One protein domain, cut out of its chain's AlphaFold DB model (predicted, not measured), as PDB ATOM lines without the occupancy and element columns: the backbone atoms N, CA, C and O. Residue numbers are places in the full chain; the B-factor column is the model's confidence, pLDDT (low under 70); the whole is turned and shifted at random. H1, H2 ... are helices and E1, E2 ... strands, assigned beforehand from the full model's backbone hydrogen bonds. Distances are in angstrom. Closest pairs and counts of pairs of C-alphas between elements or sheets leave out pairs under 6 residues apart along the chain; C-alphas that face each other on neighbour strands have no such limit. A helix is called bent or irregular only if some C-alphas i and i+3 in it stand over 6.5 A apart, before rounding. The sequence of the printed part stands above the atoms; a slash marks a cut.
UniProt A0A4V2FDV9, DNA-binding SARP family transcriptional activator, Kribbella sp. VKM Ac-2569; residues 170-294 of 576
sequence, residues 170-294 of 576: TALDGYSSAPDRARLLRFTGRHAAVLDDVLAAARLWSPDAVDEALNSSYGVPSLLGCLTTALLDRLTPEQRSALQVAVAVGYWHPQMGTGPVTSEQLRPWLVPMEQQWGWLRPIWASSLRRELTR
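What this domain is: This is residues 170 to 294 of the 576 residues of the protein "DNA-binding SARP family transcriptional activator" of Kribbella sp. VKM Ac-2569 (UniProt A0A4V2FDV9). Two lobes are joined through one helix: H1 to H4, crossed in two helical hairpins, make one lobe, and H5 with the small strand hairpin E1 and E2 and the long loop before it makes the other. H6, at the end, packs across H4 and on H5, bridging the two. The printed part has 125 residues with six named helices and two named strands, in the order H1 H2 H3 H4 H5 E1 E2 H6; the sheet, E1 - E2, is antiparallel and the class is mostly helix. The whole is compact, with a radius of gyration of the C-alphas of 14.5 A and spans of 44 by 31 by 25 A.

How they stand to each other: Start with H1, residues 178 to 191, which with its residues 184 to 188 alone touches H2, residues 193 to 203; this is a helical hairpin, closest at the C-alphas of Thr 188 and Leu 195, 6.0 A. Next look at H3, residues 207 to 215, and H4, residues 220 to 232, a helical hairpin with a steep tilt of 41 degrees, closest at C-alphas 213 and 226, 5.5 A. H5, residues 237 to 249, is apart from H1, H2 and H3. In the hairpin of E1, residues 270 to 272, and E2, residues 278 to 280, N 271 and O 279 are 3.0 A apart, within hydrogen-bond range. H6, residues 282 to 292, touches H4, closest at C-alphas 225 and 287, 5.1 A, and touches H5, closest at C-alphas 247 and 289, 6.4 A. Every O i to N i+4 pair is within hydrogen-bond range in H3, H4 and H5; in H1 it is 8 of 10, in H2 6 of 7 and in H6 5 of 7.

Where its parts are: Find C-alpha 178 at (134.207, 146.308, 205.231); from there H1 runs 19.8 A, irregular, with C-alphas 187 and 190 9.0 A apart. H2 runs 16.1 A, H3 12.4 A, H4 17.8 A and H5 18.5 A, the last from C-alpha 237 at (132.366, 176.860, 185.767). E1 is 6.1 A and E2 6.6 A long. H6 runs 15.4 A to C-alpha 292 at (124.075, 169.076, 184.156); it is irregular, with C-alphas 283 and 286 7.1 A apart.

The domain as a whole: The C-alphas farthest apart, of Pro 179 and Thr 258, are 44.5 A apart. The printed part has no cut, and its one long link is the 20 residues from H5 to E1. Mean pLDDT of the printed part is 75.5; look for values under 70 at 33 residues, among them 170 to 178, 187 to 194 and 200 to 209.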
ATOM      1  N   THR A 170     143.721 145.766 193.945       59.62
ATOM      2  CA  THR A 170     144.399 146.527 195.011       59.62
ATOM      3  C   THR A 170     143.750 147.891 195.250       59.62
ATOM      4  O   THR A 170     143.890 148.488 196.317       59.62
ATOM      5  N   ALA A 171     142.945 148.386 194.300       57.81
ATOM      6  CA  ALA A 171     142.171 149.604 194.478       57.81
ATOM      7  C   ALA A 171     141.138 149.545 195.614       57.81
ATOM      8  O   ALA A 171     140.758 150.598 196.127       57.81
ATOM      9  N   LEU A 172     140.721 148.345 196.026       61.16
ATOM     10  CA  LEU A 172     139.826 148.128 197.162       61.16
ATOM     11  C   LEU A 172     140.550 148.122 198.516       61.16
ATOM     12  O   LEU A 172     139.882 148.186 199.545       61.16
ATOM     13  N   ASP A 173     141.882 148.035 198.534       60.47
ATOM     14  CA  ASP A 173     142.652 147.871 199.773       60.47
ATOM     15  C   ASP A 173     142.763 149.178 200.579       60.47
ATOM     16  O   ASP A 173     142.998 149.142 201.783       60.47
ATOM     17  N   GLY A 174     142.501 150.328 199.946       56.81
ATOM     18  CA  GLY A 174     142.408 151.643 200.598       56.81
ATOM     19  C   GLY A 174     141.003 152.042 201.070       56.81
ATOM     20  O   GLY A 174     140.828 153.148 201.574       56.81
ATOM     21  N   TYR A 175     139.992 151.185 200.887       65.25
ATOM     22  CA  TYR A 175     138.604 151.461 201.263       65.25
ATOM     23  C   TYR A 175     138.264 150.737 202.578       65.25
ATOM     24  O   TYR A 175     138.096 149.516 202.608       65.25
ATOM     25  N   SER A 176     138.233 151.492 203.679       57.72
ATOM     26  CA  SER A 176     138.319 150.983 205.058       57.72
ATOM     27  C   SER A 176     137.034 150.341 205.603       57.72
ATOM     28  O   SER A 176     137.112 149.480 206.481       57.72
ATOM     29  N   SER A 177     135.854 150.701 205.088       67.31
ATOM     30  CA  SER A 177     134.579 150.126 205.536       67.31
ATOM     31  C   SER A 177     134.324 148.757 204.887       67.31
ATOM     32  O   SER A 177     133.906 148.647 203.733       67.31
ATOM     33  N   ALA A 178     134.543 147.675 205.643       65.50
ATOM     34  CA  ALA A 178     134.207 146.308 205.231       65.50
ATOM     35  C   ALA A 178     132.734 146.116 204.770       65.50
ATOM     36  O   ALA A 178     132.525 145.463 203.737       65.50
ATOM     37  N   PRO A 179     131.701 146.658 205.460       72.81
ATOM     38  CA  PRO A 179     130.314 146.531 205.005       72.81
ATOM     39  C   PRO A 179     130.030 147.303 203.709       72.81
ATOM     40  O   PRO A 179     129.319 146.780 202.839       72.81
ATOM     41  N   ASP A 180     130.625 148.484 203.526       71.75
ATOM     42  CA  ASP A 180     130.441 149.272 202.306       71.75
ATOM     43  C   ASP A 180     131.223 148.681 201.132       71.75
ATOM     44  O   ASP A 180     130.696 148.620 200.020       71.75
ATOM     45  N   ARG A 181     132.401 148.089 201.382       73.12
ATOM     46  CA  ARG A 181     133.154 147.300 200.390       73.12
ATOM     47  C   ARG A 181     132.292 146.160 199.850       73.12
ATOM     48  O   ARG A 181     132.154 145.990 198.639       73.12
ATOM     49  N   ALA A 182     131.643 145.406 200.739       72.69
ATOM     50  CA  ALA A 182     130.737 144.326 200.353       72.69
ATOM     51  C   ALA A 182     129.480 144.838 199.622       72.69
ATOM     52  O   ALA A 182     128.935 144.161 198.748       72.69
ATOM     53  N   ARG A 183     128.974 146.027 199.966       73.88
ATOM     54  CA  ARG A 183     127.824 146.656 199.295       73.88
ATOM     55  C   ARG A 183     128.181 147.165 197.896       73.88
ATOM     56  O   ARG A 183     127.438 146.896 196.956       73.88
ATOM     57  N   LEU A 184     129.337 147.801 197.738       73.81
ATOM     58  CA  LEU A 184     129.869 148.267 196.462       73.81
ATOM     59  C   LEU A 184     130.131 147.097 195.499       73.81
ATOM     60  O   LEU A 184     129.720 147.150 194.336       73.81
ATOM     61  N   LEU A 185     130.715 146.000 195.992       73.62
ATOM     62  CA  LEU A 185     130.881 144.755 195.229       73.62
ATOM     63  C   LEU A 185     129.533 144.146 194.812       73.62
ATOM     64  O   LEU A 185     129.390 143.661 193.690       73.62
ATOM     65  N   ARG A 186     128.507 144.212 195.671       72.88
ATOM     66  CA  ARG A 186     127.146 143.756 195.331       72.88
ATOM     67  C   ARG A 186     126.468 144.634 194.280       72.88
ATOM     68  O   ARG A 186     125.821 144.092 193.389       72.88
ATOM     69  N   PHE A 187     126.611 145.959 194.362       69.81
ATOM     70  CA  PHE A 187     126.059 146.872 193.357       69.81
ATOM     71  C   PHE A 187     126.725 146.673 192.001       69.81
ATOM     72  O   PHE A 187     126.033 146.521 190.998       69.81
ATOM     73  N   THR A 188     128.053 146.627 191.970       69.38
ATOM     74  CA  THR A 188     128.806 146.453 190.722       69.38
ATOM     75  C   THR A 188     128.670 145.036 190.152       69.38
ATOM     76  O   THR A 188     128.619 144.876 188.934       69.38
ATOM     77  N   GLY A 189     128.479 144.010 190.990       63.75
ATOM     78  CA  GLY A 189     128.039 142.670 190.584       63.75
ATOM     79  C   GLY A 189     128.872 142.063 189.444       63.75
ATOM     80  O   GLY A 189     130.097 142.075 189.466       63.75
ATOM     81  N   ARG A 190     128.207 141.544 188.395       52.19
ATOM     82  CA  ARG A 190     128.857 141.012 187.168       52.19
ATOM     83  C   ARG A 190     129.504 142.088 186.281       52.19
ATOM     84  O   ARG A 190     130.112 141.751 185.270       52.19
ATOM     85  N   HIS A 191     129.356 143.360 186.637       59.59
ATOM     86  CA  HIS A 191     129.927 144.511 185.947       59.59
ATOM     87  C   HIS A 191     131.142 145.052 186.701       59.59
ATOM     88  O   HIS A 191     131.356 146.253 186.707       59.59
ATOM     89  N   ALA A 192     131.954 144.201 187.331       59.59
ATOM     90  CA  ALA A 192     133.117 144.625 188.116       59.59
ATOM     91  C   ALA A 192     134.127 145.520 187.353       59.59
ATOM     92  O   ALA A 192     134.867 146.256 187.982       59.59
ATOM     93  N   ALA A 193     134.087 145.589 186.019       61.12
ATOM     94  CA  ALA A 193     134.791 146.619 185.235       61.12
ATOM     95  C   ALA A 193     134.416 148.071 185.607       61.12
ATOM     96  O   ALA A 193     135.210 148.990 185.463       61.12
ATOM     97  N   VAL A 194     133.183 148.259 186.081       67.56
ATOM     98  CA  VAL A 194     132.624 149.518 186.587       67.56
ATOM     99  C   VAL A 194     133.170 149.857 187.969       67.56
ATOM    100  O   VAL A 194     133.148 151.016 188.370       67.56
ATOM    101  N   LEU A 195     133.638 148.858 188.717       72.38
ATOM    102  CA  LEU A 195     134.142 149.051 190.067       72.38
ATOM    103  C   LEU A 195     135.360 149.972 190.065       72.38
ATOM    104  O   LEU A 195     135.377 150.920 190.838       72.38
ATOM    105  N   ASP A 196     136.298 149.770 189.141       69.75
ATOM    106  CA  ASP A 196     137.453 150.656 188.967       69.75
ATOM    107  C   ASP A 196     137.032 152.073 188.566       69.75
ATOM    108  O   ASP A 196     137.598 153.034 189.072       69.75
ATOM    109  N   ASP A 197     136.004 152.236 187.724       71.50
ATOM    110  CA  ASP A 197     135.481 153.566 187.384       71.50
ATOM    111  C   ASP A 197     134.879 154.267 188.605       71.50
ATOM    112  O   ASP A 197     135.103 155.458 188.803       71.50
ATOM    113  N   VAL A 198     134.122 153.539 189.432       71.56
ATOM    114  CA  VAL A 198     133.508 154.072 190.656       71.56
ATOM    115  C   VAL A 198     134.566 154.344 191.728       71.56
ATOM    116  O   VAL A 198     134.466 155.349 192.424       71.56
ATOM    117  N   LEU A 199     135.602 153.511 191.838       71.19
ATOM    118  CA  LEU A 199     136.697 153.674 192.795       71.19
ATOM    119  C   LEU A 199     137.694 154.761 192.375       71.19
ATOM    120  O   LEU A 199     138.157 155.524 193.212       71.19
ATOM    121  N   ALA A 200     138.021 154.881 191.089       66.44
ATOM    122  CA  ALA A 200     138.841 155.980 190.579       66.44
ATOM    123  C   ALA A 200     138.120 157.321 190.740       66.44
ATOM    124  O   ALA A 200     138.739 158.327 191.077       66.44
ATOM    125  N   ALA A 201     136.801 157.316 190.553       64.12
ATOM    126  CA  ALA A 201     135.946 158.435 190.891       64.12
ATOM    127  C   ALA A 201     135.969 158.724 192.404       64.12
ATOM    128  O   ALA A 201     136.220 159.857 192.799       64.12
ATOM    129  N   ALA A 202     135.851 157.687 193.239       62.22
ATOM    130  CA  ALA A 202     135.952 157.774 194.695       62.22
ATOM    131  C   ALA A 202     137.294 158.331 195.193       62.22
ATOM    132  O   ALA A 202     137.297 159.088 196.153       62.22
ATOM    133  N   ARG A 203     138.422 158.017 194.540       64.94
ATOM    134  CA  ARG A 203     139.759 158.547 194.887       64.94
ATOM    135  C   ARG A 203     139.884 160.059 194.695       64.94
ATOM    136  O   ARG A 203     140.741 160.676 195.316       64.94
ATOM    137  N   LEU A 204     139.052 160.650 193.837       61.66
ATOM    138  CA  LEU A 204     138.966 162.101 193.663       61.66
ATOM    139  C   LEU A 204     138.096 162.757 194.761       61.66
ATOM    140  O   LEU A 204     138.039 163.987 194.839       61.66
ATOM    141  N   TRP A 205     137.424 161.969 195.615       62.69
ATOM    142  CA  TRP A 205     136.578 162.419 196.732       62.69
ATOM    143  C   TRP A 205     137.120 161.944 198.079       62.69
ATOM    144  O   TRP A 205     138.019 161.115 198.159       62.69
ATOM    145  N   SER A 206     136.566 162.484 199.166       61.53
ATOM    146  CA  SER A 206     136.780 161.897 200.488       61.53
ATOM    147  C   SER A 206     136.026 160.559 200.579       61.53
ATOM    148  O   SER A 206     134.928 160.461 200.020       61.53
ATOM    149  N   PRO A 207     136.559 159.549 201.293       66.38
ATOM    150  CA  PRO A 207     135.879 158.267 201.516       66.38
ATOM    151  C   PRO A 207     134.436 158.425 202.029       66.38
ATOM    152  O   PRO A 207     133.529 157.766 201.529       66.38
ATOM    153  N   ASP A 208     134.197 159.406 202.904       69.44
ATOM    154  CA  ASP A 208     132.882 159.670 203.508       69.44
ATOM    155  C   ASP A 208     131.782 160.011 202.485       69.44
ATOM    156  O   ASP A 208     130.626 159.623 202.648       69.44
ATOM    157  N   ALA A 209     132.123 160.710 201.394       68.06
ATOM    158  CA  ALA A 209     131.149 161.083 200.360       68.06
ATOM    159  C   ALA A 209     130.698 159.870 199.528       68.06
ATOM    160  O   ALA A 209     129.587 159.833 198.993       68.06
ATOM    161  N   VAL A 210     131.569 158.865 199.414       70.69
ATOM    162  CA  VAL A 210     131.282 157.598 198.736       70.69
ATOM    163  C   VAL A 210     130.379 156.748 199.618       70.69
ATOM    164  O   VAL A 210     129.401 156.193 199.118       70.69
ATOM    165  N   ASP A 211     130.654 156.718 200.922       73.69
ATOM    166  CA  ASP A 211     129.842 156.015 201.915       73.69
ATOM    167  C   ASP A 211     128.431 156.613 201.995       73.69
ATOM    168  O   ASP A 211     127.439 155.885 201.942       73.69
ATOM    169  N   GLU A 212     128.303 157.943 202.020       73.88
ATOM    170  CA  GLU A 212     127.007 158.634 202.000       73.88
ATOM    171  C   GLU A 212     126.207 158.317 200.724       73.88
ATOM    172  O   GLU A 212     125.012 157.985 200.780       73.88
ATOM    173  N   ALA A 213     126.868 158.351 199.564       75.06
ATOM    174  CA  ALA A 213     126.244 158.017 198.291       75.06
ATOM    175  C   ALA A 213     125.838 156.540 198.215       75.06
ATOM    176  O   ALA A 213     124.757 156.233 197.709       75.06
ATOM    177  N   LEU A 214     126.656 155.618 198.730       75.12
ATOM    178  CA  LEU A 214     126.338 154.190 198.804       75.12
ATOM    179  C   LEU A 214     125.165 153.914 199.739       75.12
ATOM    180  O   LEU A 214     124.281 153.123 199.390       75.12
ATOM    181  N   ASN A 215     125.125 154.590 200.885       76.31
ATOM    182  CA  ASN A 215     124.056 154.458 201.865       76.31
ATOM    183  C   ASN A 215     122.714 154.953 201.329       76.31
ATOM    184  O   ASN A 215     121.699 154.282 201.524       76.31
ATOM    185  N   SER A 216     122.739 156.039 200.559       74.69
ATOM    186  CA  SER A 216     121.562 156.651 199.934       74.69
ATOM    187  C   SER A 216     121.137 155.989 198.616       74.69
ATOM    188  O   SER A 216     120.142 156.389 198.010       74.69
ATOM    189  N   SER A 217     121.874 154.976 198.150       79.38
ATOM    190  CA  SER A 217     121.654 154.342 196.848       79.38
ATOM    191  C   SER A 217     121.062 152.942 196.947       79.38
ATOM    192  O   SER A 217     121.370 152.155 197.842       79.38
ATOM    193  N   TYR A 218     120.244 152.608 195.950       76.19
ATOM    194  CA  TYR A 218     119.572 151.310 195.793       76.19
ATOM    195  C   TYR A 218     120.073 150.510 194.573       76.19
ATOM    196  O   TYR A 218     119.487 149.497 194.199       76.19
ATOM    197  N   GLY A 219     121.161 150.951 193.933       75.00
ATOM    198  CA  GLY A 219     121.792 150.270 192.800       75.00
ATOM    199  C   GLY A 219     122.753 151.177 192.031       75.00
ATOM    200  O   GLY A 219     122.819 152.378 192.292       75.00
ATOM    201  N   VAL A 220     123.467 150.619 191.046       74.44
ATOM    202  CA  VAL A 220     124.500 151.337 190.265       74.44
ATOM    203  C   VAL A 220     123.990 152.641 189.632       74.44
ATOM    204  O   VAL A 220     124.673 153.650 189.775       74.44
ATOM    205  N   PRO A 221     122.797 152.717 189.004       73.50
ATOM    206  CA  PRO A 221     122.324 153.977 188.422       73.50
ATOM    207  C   PRO A 221     122.035 155.079 189.455       73.50
ATOM    208  O   PRO A 221     122.245 156.258 189.160       73.50
ATOM    209  N   SER A 222     121.557 154.704 190.650       79.19
ATOM    210  CA  SER A 222     121.341 155.634 191.768       79.19
ATOM    211  C   SER A 222     122.677 156.098 192.334       79.19
ATOM    212  O   SER A 222     122.871 157.296 192.503       79.19
ATOM    213  N   LEU A 223     123.616 155.164 192.510       80.62
ATOM    214  CA  LEU A 223     124.972 155.440 192.977       80.62
ATOM    215  C   LEU A 223     125.680 156.428 192.053       80.62
ATOM    216  O   LEU A 223     126.090 157.491 192.497       80.62
ATOM    217  N   LEU A 224     125.735 156.144 190.751       81.69
ATOM    218  CA  LEU A 224     126.320 157.056 189.763       81.69
ATOM    219  C   LEU A 224     125.625 158.422 189.758       81.69
ATOM    220  O   LEU A 224     126.277 159.432 189.520       81.69
ATOM    221  N   GLY A 225     124.317 158.467 190.023       82.06
ATOM    222  CA  GLY A 225     123.568 159.711 190.178       82.06
ATOM    223  C   GLY A 225     124.030 160.536 191.369       82.06
ATOM    224  O   GLY A 225     124.478 161.658 191.165       82.06
ATOM    225  N   CYS A 226     123.976 159.960 192.570       81.19
ATOM    226  CA  CYS A 226     124.437 160.596 193.803       81.19
ATOM    227  C   CYS A 226     125.892 161.067 193.681       81.19
ATOM    228  O   CYS A 226     126.196 162.215 193.994       81.19
ATOM    229  N   LEU A 227     126.764 160.217 193.130       80.00
ATOM    230  CA  LEU A 227     128.170 160.541 192.898       80.00
ATOM    231  C   LEU A 227     128.345 161.681 191.890       80.00
ATOM    232  O   LEU A 227     129.131 162.591 192.127       80.00
ATOM    233  N   THR A 228     127.591 161.676 190.785       85.69
ATOM    234  CA  THR A 228     127.656 162.751 189.782       85.69
ATOM    235  C   THR A 228     127.186 164.083 190.359       85.69
ATOM    236  O   THR A 228     127.809 165.104 190.087       85.69
ATOM    237  N   THR A 229     126.122 164.094 191.163       83.81
ATOM    238  CA  THR A 229     125.651 165.315 191.828       83.81
ATOM    239  C   THR A 229     126.721 165.863 192.773       83.81
ATOM    240  O   THR A 229     127.121 167.014 192.624       83.81
ATOM    241  N   ALA A 230     127.248 165.023 193.672       78.69
ATOM    242  CA  ALA A 230     128.265 165.419 194.648       78.69
ATOM    243  C   ALA A 230     129.544 165.966 193.989       78.69
ATOM    244  O   ALA A 230     130.144 166.934 194.452       78.69
ATOM    245  N   LEU A 231     129.944 165.356 192.877       79.38
ATOM    246  CA  LEU A 231     131.065 165.775 192.050       79.38
ATOM    247  C   LEU A 231     130.875 167.122 191.360       79.38
ATOM    248  O   LEU A 231     131.790 167.940 191.321       79.38
ATOM    249  N   LEU A 232     129.719 167.305 190.719       84.81
ATOM    250  CA  LEU A 232     129.456 168.468 189.880       84.81
ATOM    251  C   LEU A 232     129.424 169.761 190.697       84.81
ATOM    252  O   LEU A 232     129.650 170.829 190.131       84.81
ATOM    253  N   ASP A 233     129.160 169.664 192.001       81.12
ATOM    254  CA  ASP A 233     129.237 170.784 192.938       81.12
ATOM    255  C   ASP A 233     130.676 171.204 193.275       81.12
ATOM    256  O   ASP A 233     130.878 172.314 193.763       81.12
ATOM    257  N   ARG A 234     131.677 170.366 192.970       80.31
ATOM    258  CA  ARG A 234     133.105 170.650 193.199       80.31
ATOM    259  C   ARG A 234     133.830 171.216 191.971       80.31
ATOM    260  O   ARG A 234     134.999 171.569 192.083       80.31
ATOM    261  N   LEU A 235     133.173 171.278 190.812       84.62
ATOM    262  CA  LEU A 235     133.792 171.735 189.565       84.62
ATOM    263  C   LEU A 235     133.781 173.251 189.410       84.62
ATOM    264  O   LEU A 235     132.823 173.922 189.800       84.62
ATOM    265  N   THR A 236     134.804 173.773 188.730       85.88
ATOM    266  CA  THR A 236     134.783 175.160 188.257       85.88
ATOM    267  C   THR A 236     133.744 175.341 187.137       85.88
ATOM    268  O   THR A 236     133.356 174.366 186.474       85.88
ATOM    269  N   PRO A 237     133.272 176.576 186.880       83.94
ATOM    270  CA  PRO A 237     132.366 176.860 185.767       83.94
ATOM    271  C   PRO A 237     132.905 176.384 184.407       83.94
ATOM    272  O   PRO A 237     132.149 175.836 183.603       83.94
ATOM    273  N   GLU A 238     134.212 176.520 184.174       82.94
ATOM    274  CA  GLU A 238     134.886 176.118 182.936       82.94
ATOM    275  C   GLU A 238     134.872 174.594 182.774       82.94
ATOM    276  O   GLU A 238     134.513 174.086 181.711       82.94
ATOM    277  N   GLN A 239     135.182 173.849 183.840       87.00
ATOM    278  CA  GLN A 239     135.118 172.383 183.844       87.00
ATOM    279  C   GLN A 239     133.688 171.879 183.621       87.00
ATOM    280  O   GLN A 239     133.457 170.911 182.895       87.00
ATOM    281  N   ARG A 240     132.699 172.557 184.211       86.25
ATOM    282  CA  ARG A 240     131.284 172.222 184.028       86.25
ATOM    283  C   ARG A 240     130.825 172.459 182.588       86.25
ATOM    284  O   ARG A 240     130.141 171.602 182.029       86.25
ATOM    285  N   SER A 241     131.211 173.584 181.987       81.31
ATOM    286  CA  SER A 241     130.925 173.888 180.578       81.31
ATOM    287  C   SER A 241     131.597 172.876 179.643       81.31
ATOM    288  O   SER A 241     130.952 172.332 178.745       81.31
ATOM    289  N   ALA A 242     132.849 172.511 179.931       84.25
ATOM    290  CA  ALA A 242     133.568 171.472 179.206       84.25
ATOM    291  C   ALA A 242     132.839 170.117 179.243       84.25
ATOM    292  O   ALA A 242     132.678 169.462 178.211       84.25
ATOM    293  N   LEU A 243     132.305 169.717 180.403       87.06
ATOM    294  CA  LEU A 243     131.488 168.504 180.511       87.06
ATOM    295  C   LEU A 243     130.156 168.606 179.763       87.06
ATOM    296  O   LEU A 243     129.711 167.597 179.221       87.06
ATOM    297  N   GLN A 244     129.517 169.777 179.695       83.69
ATOM    298  CA  GLN A 244     128.288 169.956 178.908       83.69
ATOM    299  C   GLN A 244     128.541 169.702 177.418       83.69
ATOM    300  O   GLN A 244     127.785 168.961 176.783       83.69
ATOM    301  N   VAL A 245     129.641 170.236 176.882       78.38
ATOM    302  CA  VAL A 245     130.069 169.969 175.502       78.38
ATOM    303  C   VAL A 245     130.417 168.490 175.327       78.38
ATOM    304  O   VAL A 245     129.919 167.847 174.400       78.38
ATOM    305  N   ALA A 246     131.183 167.911 176.257       82.69
ATOM    306  CA  ALA A 246     131.552 166.497 176.219       82.69
ATOM    307  C   ALA A 246     130.339 165.559 176.232       82.69
ATOM    308  O   ALA A 246     130.333 164.516 175.581       82.69
ATOM    309  N   VAL A 247     129.284 165.938 176.948       81.06
ATOM    310  CA  VAL A 247     128.027 165.196 177.049       81.06
ATOM    311  C   VAL A 247     127.195 165.260 175.767       81.06
ATOM    312  O   VAL A 247     126.546 164.261 175.412       81.06
ATOM    313  N   ALA A 248     127.216 166.404 175.083       71.56
ATOM    314  CA  ALA A 248     126.533 166.614 173.813       71.56
ATOM    315  C   ALA A 248     127.250 165.901 172.656       71.56
ATOM    316  O   ALA A 248     126.606 165.243 171.841       71.56
ATOM    317  N   VAL A 249     128.582 165.993 172.614       74.31
ATOM    318  CA  VAL A 249     129.408 165.526 171.485       74.31
ATOM    319  C   VAL A 249     129.963 164.110 171.703       74.31
ATOM    320  O   VAL A 249     130.303 163.418 170.748       74.31
ATOM    321  N   GLY A 250     130.044 163.649 172.953       76.81
ATOM    322  CA  GLY A 250     130.675 162.380 173.339       76.81
ATOM    323  C   GLY A 250     132.201 162.455 173.488       76.81
ATOM    324  O   GLY A 250     132.826 161.447 173.839       76.81
ATOM    325  N   TYR A 251     132.785 163.632 173.238       83.38
ATOM    326  CA  TYR A 251     134.218 163.923 173.283       83.38
ATOM    327  C   TYR A 251     134.480 165.370 173.697       83.38
ATOM    328  O   TYR A 251     133.612 166.227 173.555       83.38
ATOM    329  N   TRP A 252     135.698 165.628 174.152       85.12
ATOM    330  CA  TRP A 252     136.195 166.930 174.563       85.12
ATOM    331  C   TRP A 252     137.637 167.137 174.096       85.12
ATOM    332  O   TRP A 252     138.428 166.192 174.073       85.12
ATOM    333  N   HIS A 253     137.976 168.381 173.774       85.88
ATOM    334  CA  HIS A 253     139.341 168.851 173.556       85.88
ATOM    335  C   HIS A 253     139.446 170.294 174.071       85.88
ATOM    336  O   HIS A 253     138.466 171.030 173.925       85.88
ATOM    337  N   PRO A 254     140.598 170.748 174.604       83.31
ATOM    338  CA  PRO A 254     140.754 172.115 175.103       83.31
ATOM    339  C   PRO A 254     140.368 173.207 174.095       83.31
ATOM    340  O   PRO A 254     139.861 174.244 174.489       83.31
ATOM    341  N   GLN A 255     140.522 172.967 172.789       79.81
ATOM    342  CA  GLN A 255     140.122 173.926 171.741       79.81
ATOM    343  C   GLN A 255     138.596 174.055 171.541       79.81
ATOM    344  O   GLN A 255     138.158 174.904 170.773       79.81
ATOM    345  N   MET A 256     137.777 173.221 172.192       76.56
ATOM    346  CA  MET A 256     136.309 173.299 172.125       76.56
ATOM    347  C   MET A 256     135.709 174.325 173.102       76.56
ATOM    348  O   MET A 256     134.494 174.512 173.109       76.56
ATOM    349  N   GLY A 257     136.533 174.990 173.920       61.47
ATOM    350  CA  GLY A 257     136.128 176.060 174.834       61.47
ATOM    351  C   GLY A 257     137.286 177.013 175.143       61.47
ATOM    352  O   GLY A 257     138.440 176.723 174.861       61.47
ATOM    353  N   THR A 258     136.993 178.185 175.701       46.53
ATOM    354  CA  THR A 258     137.959 179.290 175.864       46.53
ATOM    355  C   THR A 258     138.708 179.301 177.210       46.53
ATOM    356  O   THR A 258     139.302 180.316 177.562       46.53
ATOM    357  N   GLY A 259     138.703 178.199 177.977       61.09
ATOM    358  CA  GLY A 259     139.341 178.100 179.304       61.09
ATOM    359  C   GLY A 259     140.383 176.969 179.415       61.09
ATOM    360  O   GLY A 259     140.294 175.996 178.664       61.09
ATOM    361  N   PRO A 260     141.362 177.046 180.345       74.56
ATOM    362  CA  PRO A 260     142.457 176.077 180.472       74.56
ATOM    363  C   PRO A 260     141.999 174.790 181.184       74.56
ATOM    364  O   PRO A 260     142.377 174.531 182.325       74.56
ATOM    365  N   VAL A 261     141.158 173.993 180.519       83.88
ATOM    366  CA  VAL A 261     140.658 172.709 181.036       83.88
ATOM    367  C   VAL A 261     141.297 171.549 180.277       83.88
ATOM    368  O   VAL A 261     141.100 171.411 179.068       83.88
ATOM    369  N   THR A 262     142.020 170.682 180.986       85.31
ATOM    370  CA  THR A 262     142.594 169.448 180.420       85.31
ATOM    371  C   THR A 262     141.626 168.266 180.524       85.31
ATOM    372  O   THR A 262     140.722 168.254 181.361       85.31
ATOM    373  N   SER A 263     141.809 167.233 179.693       85.00
ATOM    374  CA  SER A 263     140.995 166.005 179.771       85.00
ATOM    375  C   SER A 263     141.133 165.284 181.119       85.00
ATOM    376  O   SER A 263     140.173 164.684 181.603       85.00
ATOM    377  N   GLU A 264     142.302 165.385 181.757       83.88
ATOM    378  CA  GLU A 264     142.577 164.796 183.070       83.88
ATOM    379  C   GLU A 264     141.783 165.462 184.197       83.88
ATOM    380  O   GLU A 264     141.292 164.774 185.092       83.88
ATOM    381  N   GLN A 265     141.585 166.781 184.126       85.12
ATOM    382  CA  GLN A 265     140.771 167.534 185.087       85.12
ATOM    383  C   GLN A 265     139.274 167.193 185.007       85.12
ATOM    384  O   GLN A 265     138.511 167.546 185.902       85.12
ATOM    385  N   LEU A 266     138.847 166.496 183.949       87.12
ATOM    386  CA  LEU A 266     137.472 166.035 183.741       87.12
ATOM    387  C   LEU A 266     137.285 164.554 184.103       87.12
ATOM    388  O   LEU A 266     136.276 163.934 183.745       87.12
ATOM    389  N   ARG A 267     138.241 163.953 184.819       84.56
ATOM    390  CA  ARG A 267     138.035 162.655 185.471       84.56
ATOM    391  C   ARG A 267     137.026 162.812 186.622       84.56
ATOM    392  O   ARG A 267     136.973 163.865 187.249       84.56
ATOM    393  N   PRO A 268     136.199 161.791 186.902       81.38
ATOM    394  CA  PRO A 268     136.199 160.440 186.327       81.38
ATOM    395  C   PRO A 268     135.443 160.315 184.996       81.38
ATOM    396  O   PRO A 268     135.388 159.231 184.423       81.38
ATOM    397  N   TRP A 269     134.813 161.380 184.510       86.75
ATOM    398  CA  TRP A 269     133.828 161.290 183.434       86.75
ATOM    399  C   TRP A 269     134.413 161.063 182.053       86.75
ATOM    400  O   TRP A 269     133.740 160.485 181.198       86.75
ATOM    401  N   LEU A 270     135.643 161.517 181.831       87.69
ATOM    402  CA  LEU A 270     136.373 161.266 180.599       87.69
ATOM    403  C   LEU A 270     137.441 160.189 180.803       87.69
ATOM    404  O   LEU A 270     137.973 160.000 181.904       87.69
ATOM    405  N   VAL A 271     137.773 159.485 179.723       86.50
ATOM    406  CA  VAL A 271     139.096 158.856 179.623       86.50
ATOM    407  C   VAL A 271     140.011 159.829 178.890       86.50
ATOM    408  O   VAL A 271     139.670 160.225 177.768       86.50
ATOM    409  N   PRO A 272     141.138 160.216 179.501       87.19
ATOM    410  CA  PRO A 272     142.169 160.989 178.832       87.19
ATOM    411  C   PRO A 272     142.769 160.220 177.656       87.19
ATOM    412  O   PRO A 272     143.024 159.018 177.739       87.19
ATOM    413  N   MET A 273     143.012 160.930 176.566       87.38
ATOM    414  CA  MET A 273     143.664 160.434 175.364       87.38
ATOM    415  C   MET A 273     144.888 161.303 175.044       87.38
ATOM    416  O   MET A 273     145.068 162.387 175.609       87.38
ATOM    417  N   GLU A 274     145.729 160.841 174.124       85.75
ATOM    418  CA  GLU A 274     146.826 161.635 173.571       85.75
ATOM    419  C   GLU A 274     146.335 162.984 173.024       85.75
ATOM    420  O   GLU A 274     145.178 163.152 172.631       85.75
ATOM    421  N   GLN A 275     147.245 163.960 173.006       84.69
ATOM    422  CA  GLN A 275     146.962 165.324 172.550       84.69
ATOM    423  C   GLN A 275     145.796 165.988 173.309       84.69
ATOM    424  O   GLN A 275     145.049 166.765 172.732       84.69
ATOM    425  N   GLN A 276     145.626 165.688 174.603       86.75
ATOM    426  CA  GLN A 276     144.603 166.297 175.470       86.75
ATOM    427  C   GLN A 276     143.151 166.013 175.064       86.75
ATOM    428  O   GLN A 276     142.224 166.599 175.628       86.75
ATOM    429  N   TRP A 277     142.919 165.088 174.132       87.06
ATOM    430  CA  TRP A 277     141.571 164.619 173.856       87.06
ATOM    431  C   TRP A 277     141.018 163.870 175.064       87.06
ATOM    432  O   TRP A 277     141.743 163.275 175.862       87.06
ATOM    433  N   GLY A 278     139.704 163.909 175.217       86.81
ATOM    434  CA  GLY A 278     138.996 163.102 176.191       86.81
ATOM    435  C   GLY A 278     137.724 162.569 175.572       86.81
ATOM    436  O   GLY A 278     136.966 163.314 174.958       86.81
ATOM    437  N   TRP A 279     137.459 161.281 175.733       86.56
ATOM    438  CA  TRP A 279     136.184 160.710 175.314       86.56
ATOM    439  C   TRP A 279     135.270 160.478 176.523       86.56
ATOM    440  O   TRP A 279     135.723 160.154 177.622       86.56
ATOM    441  N   LEU A 280     133.964 160.683 176.364       86.44
ATOM    442  CA  LEU A 280     133.018 160.504 177.464       86.44
ATOM    443  C   LEU A 280     132.904 159.022 177.818       86.44
ATOM    444  O   LEU A 280     132.633 158.201 176.935       86.44
ATOM    445  N   ARG A 281     133.066 158.685 179.101       85.31
ATOM    446  CA  ARG A 281     132.796 157.342 179.620       85.31
ATOM    447  C   ARG A 281     131.290 157.071 179.556       85.31
ATOM    448  O   ARG A 281     130.518 157.762 180.231       85.31
ATOM    449  N   PRO A 282     130.834 156.058 178.801       78.50
ATOM    450  CA  PRO A 282     129.408 155.797 178.598       78.50
ATOM    451  C   PRO A 282     128.626 155.568 179.891       78.50
ATOM    452  O   PRO A 282     127.455 155.935 179.974       78.50
ATOM    453  N   ILE A 283     129.276 155.011 180.916       78.31
ATOM    454  CA  ILE A 283     128.637 154.737 182.201       78.31
ATOM    455  C   ILE A 283     128.147 156.007 182.911       78.31
ATOM    456  O   ILE A 283     127.074 156.008 183.517       78.31
ATOM    457  N   TRP A 284     128.888 157.106 182.780       83.81
ATOM    458  CA  TRP A 284     128.541 158.377 183.400       83.81
ATOM    459  C   TRP A 284     127.638 159.244 182.522       83.81
ATOM    460  O   TRP A 284     127.068 160.218 183.003       83.81
ATOM    461  N   ALA A 285     127.473 158.912 181.238       79.75
ATOM    462  CA  ALA A 285     126.771 159.765 180.282       79.75
ATOM    463  C   ALA A 285     125.328 160.071 180.712       79.75
ATOM    464  O   ALA A 285     124.873 161.210 180.609       79.75
ATOM    465  N   SER A 286     124.604 159.072 181.227       75.31
ATOM    466  CA  SER A 286     123.216 159.253 181.664       75.31
ATOM    467  C   SER A 286     123.096 160.077 182.948       75.31
ATOM    468  O   SER A 286     122.187 160.901 183.046       75.31
ATOM    469  N   SER A 287     123.988 159.880 183.927       82.75
ATOM    470  CA  SER A 287     123.972 160.669 185.164       82.75
ATOM    471  C   SER A 287     124.434 162.101 184.905       82.75
ATOM    472  O   SER A 287     123.759 163.029 185.335       82.75
ATOM    473  N   LEU A 288     125.493 162.303 184.118       84.25
ATOM    474  CA  LEU A 288     125.963 163.631 183.726       84.25
ATOM    475  C   LEU A 288     124.920 164.428 182.954       84.25
ATOM    476  O   LEU A 288     124.685 165.580 183.303       84.25
ATOM    477  N   ARG A 289     124.267 163.826 181.945       79.88
ATOM    478  CA  ARG A 289     123.176 164.488 181.207       79.88
ATOM    479  C   ARG A 289     122.118 164.996 182.162       79.88
ATOM    480  O   ARG A 289     121.786 166.167 182.119       79.88
ATOM    481  N   ARG A 290     121.644 164.121 183.048       75.62
ATOM    482  CA  ARG A 290     120.588 164.444 184.005       75.62
ATOM    483  C   ARG A 290     120.987 165.558 184.972       75.62
ATOM    484  O   ARG A 290     120.181 166.447 185.214       75.62
ATOM    485  N   GLU A 291     122.187 165.502 185.548       78.62
ATOM    486  CA  GLU A 291     122.603 166.454 186.588       78.62
ATOM    487  C   GLU A 291     123.089 167.801 186.021       78.62
ATOM    488  O   GLU A 291     122.893 168.839 186.653       78.62
ATOM    489  N   LEU A 292     123.675 167.827 184.818       75.44
ATOM    490  CA  LEU A 292     124.075 169.076 184.156       75.44
ATOM    491  C   LEU A 292     122.879 169.875 183.619       75.44
ATOM    492  O   LEU A 292     123.002 171.091 183.489       75.44
ATOM    493  N   THR A 293     121.743 169.222 183.340       65.06
ATOM    494  CA  THR A 293     120.501 169.864 182.869       65.06
ATOM    495  C   THR A 293     119.534 170.245 183.996       65.06
ATOM    496  O   THR A 293     118.474 170.803 183.723       65.06
ATOM    497  N   ARG A 294     119.847 169.931 185.262       55.00
ATOM    498  CA  ARG A 294     119.018 170.322 186.416       55.00
ATOM    499  C   ARG A 294     119.192 171.818 186.731       55.00
ATOM    500  O   ARG A 294     120.332 172.258 186.892       55.00
TER     501      ARG A 294